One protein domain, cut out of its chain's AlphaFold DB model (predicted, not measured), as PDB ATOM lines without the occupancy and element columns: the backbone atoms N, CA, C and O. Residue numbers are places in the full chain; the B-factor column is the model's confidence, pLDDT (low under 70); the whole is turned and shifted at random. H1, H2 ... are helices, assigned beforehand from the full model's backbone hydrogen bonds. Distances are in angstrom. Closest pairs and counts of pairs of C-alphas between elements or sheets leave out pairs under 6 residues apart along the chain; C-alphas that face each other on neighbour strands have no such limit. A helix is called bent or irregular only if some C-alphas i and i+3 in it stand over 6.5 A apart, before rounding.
ATOM      1  N   ASP A 141     149.532 238.710  34.027       87.88
ATOM      2  CA  ASP A 141     148.549 239.690  33.571       87.88
ATOM      3  C   ASP A 141     147.957 239.263  32.223       87.88
ATOM      4  O   ASP A 141     146.743 239.267  32.050       87.88
ATOM      5  N   LYS A 142     148.796 238.708  31.336       89.44
ATOM      6  CA  LYS A 142     148.376 238.092  30.065       89.44
ATOM      7  C   LYS A 142     147.419 236.917  30.275       89.44
ATOM      8  O   LYS A 142     146.520 236.709  29.467       89.44
ATOM      9  N   PHE A 143     147.612 236.141  31.344       88.44
ATOM     10  CA  PHE A 143     146.709 235.044  31.694       88.44
ATOM     11  C   PHE A 143     145.355 235.567  32.195       88.44
ATOM     12  O   PHE A 143     144.320 235.007  31.837       88.44
ATOM     13  N   TYR A 144     145.336 236.660  32.965       91.25
ATOM     14  CA  TYR A 144     144.086 237.316  33.359       91.25
ATOM     15  C   TYR A 144     143.372 237.979  32.170       91.25
ATOM     16  O   TYR A 144     142.153 237.848  32.069       91.25
ATOM     17  N   ASP A 145     144.105 238.600  31.241       94.88
ATOM     18  CA  ASP A 145     143.562 239.161  29.996       94.88
ATOM     19  C   ASP A 145     142.933 238.070  29.110       94.88
ATOM     20  O   ASP A 145     141.801 238.218  28.641       94.88
ATOM     21  N   GLU A 146     143.625 236.941  28.914       95.31
ATOM     22  CA  GLU A 146     143.096 235.796  28.163       95.31
ATOM     23  C   GLU A 146     141.865 235.183  28.858       95.31
ATOM     24  O   GLU A 146     140.854 234.903  28.207       95.31
ATOM     25  N   LEU A 147     141.903 235.022  30.185       94.56
ATOM     26  CA  LEU A 147     140.766 234.526  30.962       94.56
ATOM     27  C   LEU A 147     139.553 235.468  30.858       94.56
ATOM     28  O   LEU A 147     138.428 234.995  30.693       94.56
ATOM     29  N   ALA A 148     139.770 236.785  30.908       96.94
ATOM     30  CA  ALA A 148     138.724 237.791  30.745       96.94
ATOM     31  C   ALA A 148     138.143 237.796  29.320       96.94
ATOM     32  O   ALA A 148     136.922 237.882  29.158       96.94
ATOM     33  N   TYR A 149     138.986 237.636  28.294       97.44
ATOM     34  CA  TYR A 149     138.552 237.473  26.906       97.44
ATOM     35  C   TYR A 149     137.639 236.249  26.747       97.44
ATOM     36  O   TYR A 149     136.500 236.389  26.292       97.44
ATOM     37  N   TRP A 150     138.087 235.064  27.177       97.38
ATOM     38  CA  TRP A 150     137.290 233.838  27.068       97.38
ATOM     39  C   TRP A 150     136.013 233.891  27.912       97.38
ATOM     40  O   TRP A 150     134.960 233.443  27.453       97.38
ATOM     41  N   TYR A 151     136.064 234.496  29.103       97.69
ATOM     42  CA  TYR A 151     134.869 234.746  29.906       97.69
ATOM     43  C   TYR A 151     133.849 235.591  29.135       97.69
ATOM     44  O   TYR A 151     132.676 235.224  29.059       97.69
ATOM     45  N   HIS A 152     134.285 236.688  28.507       97.75
ATOM     46  CA  HIS A 152     133.390 237.569  27.762       97.75
ATOM     47  C   HIS A 152     132.754 236.881  26.543       97.75
ATOM     48  O   HIS A 152     131.583 237.134  26.260       97.75
ATOM     49  N   GLN A 153     133.477 235.979  25.864       97.88
ATOM     50  CA  GLN A 153     132.922 235.172  24.768       97.88
ATOM     51  C   GLN A 153     131.855 234.172  25.252       97.88
ATOM     52  O   GLN A 153     130.820 234.015  24.607       97.88
ATOM     53  N   PHE A 154     132.078 233.494  26.386       97.38
ATOM     54  CA  PHE A 154     131.242 232.360  26.805       97.38
ATOM     55  C   PHE A 154     130.211 232.655  27.906       97.38
ATOM     56  O   PHE A 154     129.344 231.812  28.152       97.38
ATOM     57  N   ARG A 155     130.231 233.830  28.552       97.25
ATOM     58  CA  ARG A 155     129.329 234.149  29.680       97.25
ATOM     59  C   ARG A 155     127.843 233.968  29.376       97.25
ATOM     60  O   ARG A 155     127.125 233.435  30.219       97.25
ATOM     61  N   LEU A 156     127.393 234.291  28.160       97.81
ATOM     62  CA  LEU A 156     126.005 234.065  27.749       97.81
ATOM     63  C   LEU A 156     125.647 232.568  27.790       97.81
ATOM     64  O   LEU A 156     124.605 232.203  28.327       97.81
ATOM     65  N   GLN A 157     126.529 231.698  27.286       97.75
ATOM     66  CA  GLN A 157     126.331 230.245  27.275       97.75
ATOM     67  C   GLN A 157     126.382 229.641  28.688       97.75
ATOM     68  O   GLN A 157     125.676 228.669  28.957       97.75
ATOM     69  N   MET A 158     127.185 230.215  29.590       97.56
ATOM     70  CA  MET A 158     127.272 229.778  30.989       97.56
ATOM     71  C   MET A 158     126.038 230.185  31.809       97.56
ATOM     72  O   MET A 158     125.485 229.356  32.529       97.56
ATOM     73  N   TRP A 159     125.585 231.438  31.689       98.19
ATOM     74  CA  TRP A 159     124.532 231.986  32.552       98.19
ATOM     75  C   TRP A 159     123.110 231.815  32.014       98.19
ATOM     76  O   TRP A 159     122.195 231.642  32.820       98.19
ATOM     77  N   SER A 160     122.892 231.782  30.692       98.31
ATOM     78  CA  SER A 160     121.539 231.626  30.118       98.31
ATOM     79  C   SER A 160     120.774 230.396  30.629       98.31
ATOM     80  O   SER A 160     119.586 230.541  30.923       98.31
ATOM     81  N   PRO A 161     121.382 229.201  30.801       98.31
ATOM     82  CA  PRO A 161     120.674 228.050  31.361       98.31
ATOM     83  C   PRO A 161     120.243 228.265  32.819       98.31
ATOM     84  O   PRO A 161     119.121 227.920  33.182       98.31
ATOM     85  N   VAL A 162     121.104 228.872  33.644       97.81
ATOM     86  CA  VAL A 162     120.815 229.175  35.058       97.81
ATOM     87  C   VAL A 162     119.685 230.197  35.155       97.81
ATOM     88  O   VAL A 162     118.699 229.969  35.852       97.81
ATOM     89  N   ALA A 163     119.786 231.277  34.383       98.06
ATOM     90  CA  ALA A 163     118.777 232.322  34.279       98.06
ATOM     91  C   ALA A 163     117.411 231.777  33.828       98.06
ATOM     92  O   ALA A 163     116.391 232.068  34.449       98.06
ATOM     93  N   SER A 164     117.405 230.892  32.821       98.44
ATOM     94  CA  SER A 164     116.191 230.236  32.308       98.44
ATOM     95  C   SER A 164     115.503 229.347  33.350       98.44
ATOM     96  O   SER A 164     114.278 229.306  33.392       98.44
ATOM     97  N   MET A 165     116.267 228.647  34.200       98.00
ATOM     98  CA  MET A 165     115.707 227.846  35.301       98.00
ATOM     99  C   MET A 165     115.173 228.711  36.452       98.00
ATOM    100  O   MET A 165     114.245 228.301  37.143       98.00
ATOM    101  N   MET A 166     115.757 229.894  36.659       96.94
ATOM    102  CA  MET A 166     115.417 230.818  37.747       96.94
ATOM    103  C   MET A 166     114.358 231.870  37.366       96.94
ATOM    104  O   MET A 166     113.833 232.540  38.251       96.94
ATOM    105  N   GLY A 167     114.034 232.023  36.077       97.94
ATOM    106  CA  GLY A 167     113.066 233.010  35.581       97.94
ATOM    107  C   GLY A 167     113.582 234.457  35.559       97.94
ATOM    108  O   GLY A 167     112.778 235.382  35.636       97.94
ATOM    109  N   ILE A 168     114.902 234.644  35.475       98.44
ATOM    110  CA  ILE A 168     115.601 235.943  35.530       98.44
ATOM    111  C   ILE A 168     116.415 236.193  34.249       98.44
ATOM    112  O   ILE A 168     116.490 235.323  33.379       98.44
ATOM    113  N   SER A 169     117.034 237.367  34.116       98.38
ATOM    114  CA  SER A 169     117.983 237.656  33.034       98.38
ATOM    115  C   SER A 169     119.336 236.950  33.251       98.38
ATOM    116  O   SER A 169     119.680 236.537  34.362       98.38
ATOM    117  N   TRP A 170     120.129 236.779  32.186       98.19
ATOM    118  CA  TRP A 170     121.458 236.161  32.308       98.19
ATOM    119  C   TRP A 170     122.474 237.119  32.949       98.19
ATOM    120  O   TRP A 170     123.369 236.659  33.652       98.19
ATOM    121  N   GLU A 171     122.282 238.428  32.780       98.38
ATOM    122  CA  GLU A 171     122.994 239.494  33.490       98.38
ATOM    123  C   GLU A 171     122.682 239.466  35.000       98.38
ATOM    124  O   GLU A 171     123.586 239.573  35.824       98.38
ATOM    125  N   GLU A 172     121.416 239.260  35.382       98.25
ATOM    126  CA  GLU A 172     121.006 239.112  36.787       98.25
ATOM    127  C   GLU A 172     121.587 237.833  37.416       98.25
ATOM    128  O   GLU A 172     122.038 237.850  38.563       98.25
ATOM    129  N   ALA A 173     121.633 236.726  36.665       98.06
ATOM    130  CA  ALA A 173     122.275 235.486  37.106       98.06
ATOM    131  C   ALA A 173     123.801 235.645  37.281       98.06
ATOM    132  O   ALA A 173     124.353 235.171  38.277       98.06
ATOM    133  N   GLU A 174     124.461 236.348  36.354       98.12
ATOM    134  CA  GLU A 174     125.875 236.728  36.430       98.12
ATOM    135  C   GLU A 174     126.155 237.576  37.682       98.12
ATOM    136  O   GLU A 174     127.035 237.235  38.477       98.12
ATOM    137  N   GLU A 175     125.376 238.639  37.916       98.25
ATOM    138  CA  GLU A 175     125.561 239.526  39.070       98.25
ATOM    139  C   GLU A 175     125.332 238.801  40.407       98.25
ATOM    140  O   GLU A 175     126.109 238.970  41.349       98.25
ATOM    141  N   LEU A 176     124.304 237.949  40.500       97.50
ATOM    142  CA  LEU A 176     124.049 237.133  41.692       97.50
ATOM    143  C   LEU A 176     125.184 236.134  41.956       97.50
ATOM    144  O   LEU A 176     125.566 235.942  43.113       97.50
ATOM    145  N   GLY A 177     125.753 235.536  40.904       96.25
ATOM    146  CA  GLY A 177     126.928 234.673  40.999       96.25
ATOM    147  C   GLY A 177     128.134 235.404  41.596       96.25
ATOM    148  O   GLY A 177     128.733 234.924  42.561       96.25
ATOM    149  N   TRP A 178     128.440 236.601  41.085       97.25
ATOM    150  CA  TRP A 178     129.521 237.440  41.613       97.25
ATOM    151  C   TRP A 178     129.262 237.928  43.043       97.25
ATOM    152  O   TRP A 178     130.182 237.930  43.859       97.25
ATOM    153  N   ARG A 179     128.017 238.295  43.375       97.50
ATOM    154  CA  ARG A 179     127.636 238.804  44.702       97.50
ATOM    155  C   ARG A 179     127.664 237.728  45.794       97.50
ATOM    156  O   ARG A 179     127.933 238.054  46.945       97.50
ATOM    157  N   MET A 180     127.382 236.467  45.456       96.75
ATOM    158  CA  MET A 180     127.553 235.339  46.382       96.75
ATOM    159  C   MET A 180     129.025 234.923  46.503       96.75
ATOM    160  O   MET A 180     129.508 234.668  47.604       96.75
ATOM    161  N   GLY A 181     129.742 234.852  45.379       96.12
ATOM    162  CA  GLY A 181     131.099 234.315  45.340       96.12
ATOM    163  C   GLY A 181     131.157 232.802  45.604       96.12
ATOM    164  O   GLY A 181     130.172 232.152  45.958       96.12
ATOM    165  N   LYS A 182     132.344 232.212  45.406       95.31
ATOM    166  CA  LYS A 182     132.516 230.749  45.390       95.31
ATOM    167  C   LYS A 182     132.071 230.064  46.691       95.31
ATOM    168  O   LYS A 182     131.368 229.063  46.640       95.31
ATOM    169  N   THR A 183     132.469 230.597  47.845       95.12
ATOM    170  CA  THR A 183     132.258 229.965  49.159       95.12
ATOM    171  C   THR A 183     130.785 229.872  49.555       95.12
ATOM    172  O   THR A 183     130.356 228.840  50.069       95.12
ATOM    173  N   GLU A 184     129.993 230.911  49.281       96.25
ATOM    174  CA  GLU A 184     128.552 230.917  49.553       96.25
ATOM    175  C   GLU A 184     127.796 229.998  48.582       96.25
ATOM    176  O   GLU A 184     126.875 229.286  48.989       96.25
ATOM    177  N   ILE A 185     128.217 229.951  47.310       95.25
ATOM    178  CA  ILE A 185     127.679 229.018  46.307       95.25
ATOM    179  C   ILE A 185     127.939 227.565  46.735       95.25
ATOM    180  O   ILE A 185     126.992 226.777  46.795       95.25
ATOM    181  N   ASP A 186     129.181 227.223  47.101       95.44
ATOM    182  CA  ASP A 186     129.549 225.889  47.598       95.44
ATOM    183  C   ASP A 186     128.708 225.510  48.838       95.44
ATOM    184  O   ASP A 186     128.141 224.416  48.906       95.44
ATOM    185  N   GLN A 187     128.572 226.427  49.809       96.06
ATOM    186  CA  GLN A 187     127.814 226.188  51.042       96.06
ATOM    187  C   GLN A 187     126.314 225.968  50.771       96.06
ATOM    188  O   GLN A 187     125.698 225.082  51.371       96.06
ATOM    189  N   ARG A 188     125.706 226.748  49.868       94.00
ATOM    190  CA  ARG A 188     124.285 226.605  49.505       94.00
ATOM    191  C   ARG A 188     124.021 225.335  48.700       94.00
ATOM    192  O   ARG A 188     123.040 224.645  48.981       94.00
ATOM    193  N   ALA A 189     124.910 224.983  47.772       91.75
ATOM    194  CA  ALA A 189     124.839 223.728  47.028       91.75
ATOM    195  C   ALA A 189     124.897 222.512  47.972       91.75
ATOM    196  O   ALA A 189     124.069 221.605  47.860       91.75
ATOM    197  N   ALA A 190     125.797 222.535  48.963       92.81
ATOM    198  CA  ALA A 190     125.900 221.488  49.979       92.81
ATOM    199  C   ALA A 190     124.639 221.365  50.856       92.81
ATOM    200  O   ALA A 190     124.246 220.258  51.208       92.81
ATOM    201  N   ARG A 191     123.952 222.469  51.188       87.88
ATOM    202  CA  ARG A 191     122.671 222.406  51.926       87.88
ATOM    203  C   ARG A 191     121.545 221.787  51.094       87.88
ATOM    204  O   ARG A 191     120.745 221.019  51.626       87.88
ATOM    205  N   SER A 192     121.483 222.101  49.800       76.62
ATOM    206  CA  SER A 192     120.417 221.637  48.902       76.62
ATOM    207  C   SER A 192     120.383 220.108  48.754       76.62
ATOM    208  O   SER A 192     119.305 219.514  48.771       76.62
ATOM    209  N   SER A 193     121.546 219.452  48.695       62.41
ATOM    210  CA  SER A 193     121.647 217.993  48.533       62.41
ATOM    211  C   SER A 193     121.229 217.179  49.767       62.41
ATOM    212  O   SER A 193     120.954 215.986  49.637       62.41
ATOM    213  N   HIS A 194     121.139 217.795  50.950       56.66
ATOM    214  CA  HIS A 194     120.673 217.124  52.168       56.66
ATOM    215  C   HIS A 194     119.145 217.156  52.342       56.66
ATOM    216  O   HIS A 194     118.586 216.215  52.906       56.66
TER     217      HIS A 194
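This is residues 141 to 194 of the 208 residues of an uncharacterized protein of Aspergillus tanneri (UniProt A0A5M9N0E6). Two bent helices make an open, angular frame: the second arm of H1 and the first arm of H2 meet about perpendicular, H2a starting beside the middle of H1b. From this meeting the other two arms lead away, and residues 141 to 154 of H1 and 189 to 194 of H2 stick out. The printed part has 54 residues with two named helices, H1 then H2, and no named strand; the class is all helix. It is loose, with a radius of gyration of the C-alphas of 13.2 A, and elongated, spanning 41 by 23 by 16 A.

H1, residues 141 to 166, was assigned as one helix by its hydrogen bonds but is bent, with C-alphas 153 and 156 7.6 A apart. Its arms H1a, residues 141 to 153, and H1b, residues 156 to 166, stand at a steep tilt of 54 degrees. H1b is itself irregular: C-alphas 158 and 161 are 6.8 A apart. H2, residues 170 to 194, also one helix by its hydrogen bonds, is bent, with C-alphas 179 and 182 9.4 A apart. Its arms H2a, residues 170 to 179, and H2b, residues 182 to 194, are about perpendicular at 79 degrees. They are close but not clearly touching; their closest C-alphas, of Gly 177 and Ile 185, are 7.8 A apart. H1b and H2a touch, about perpendicular at 89 degrees; their closest C-alphas, of Ser 160 and Trp 170, are 5.0 A apart. H1a is apart from H2a and H2b, and H1b from H2b. Every O i to N i+4 pair is within hydrogen-bond range in H1a and H2a, against 5 of 7 in H1b and 8 of 9 in H2b.

H1a begins at C-alpha 141, (148.549, 239.690, 33.571), and is 18.5 A long; H1b is 14.9 A. H2a begins at C-alpha 170, (121.458, 236.161, 32.308), and is 14.1 A long. H2b is 19.3 A and ends at C-alpha 194, (120.673, 217.124, 52.168).

The C-alphas of Lys 142 and His 194, the two farthest apart, are 41.2 A apart. The printed part has no cut, and the link from H1 to H2 is tight. The mean pLDDT of the printed part is 94.4; residues 193 to 194 are under 70.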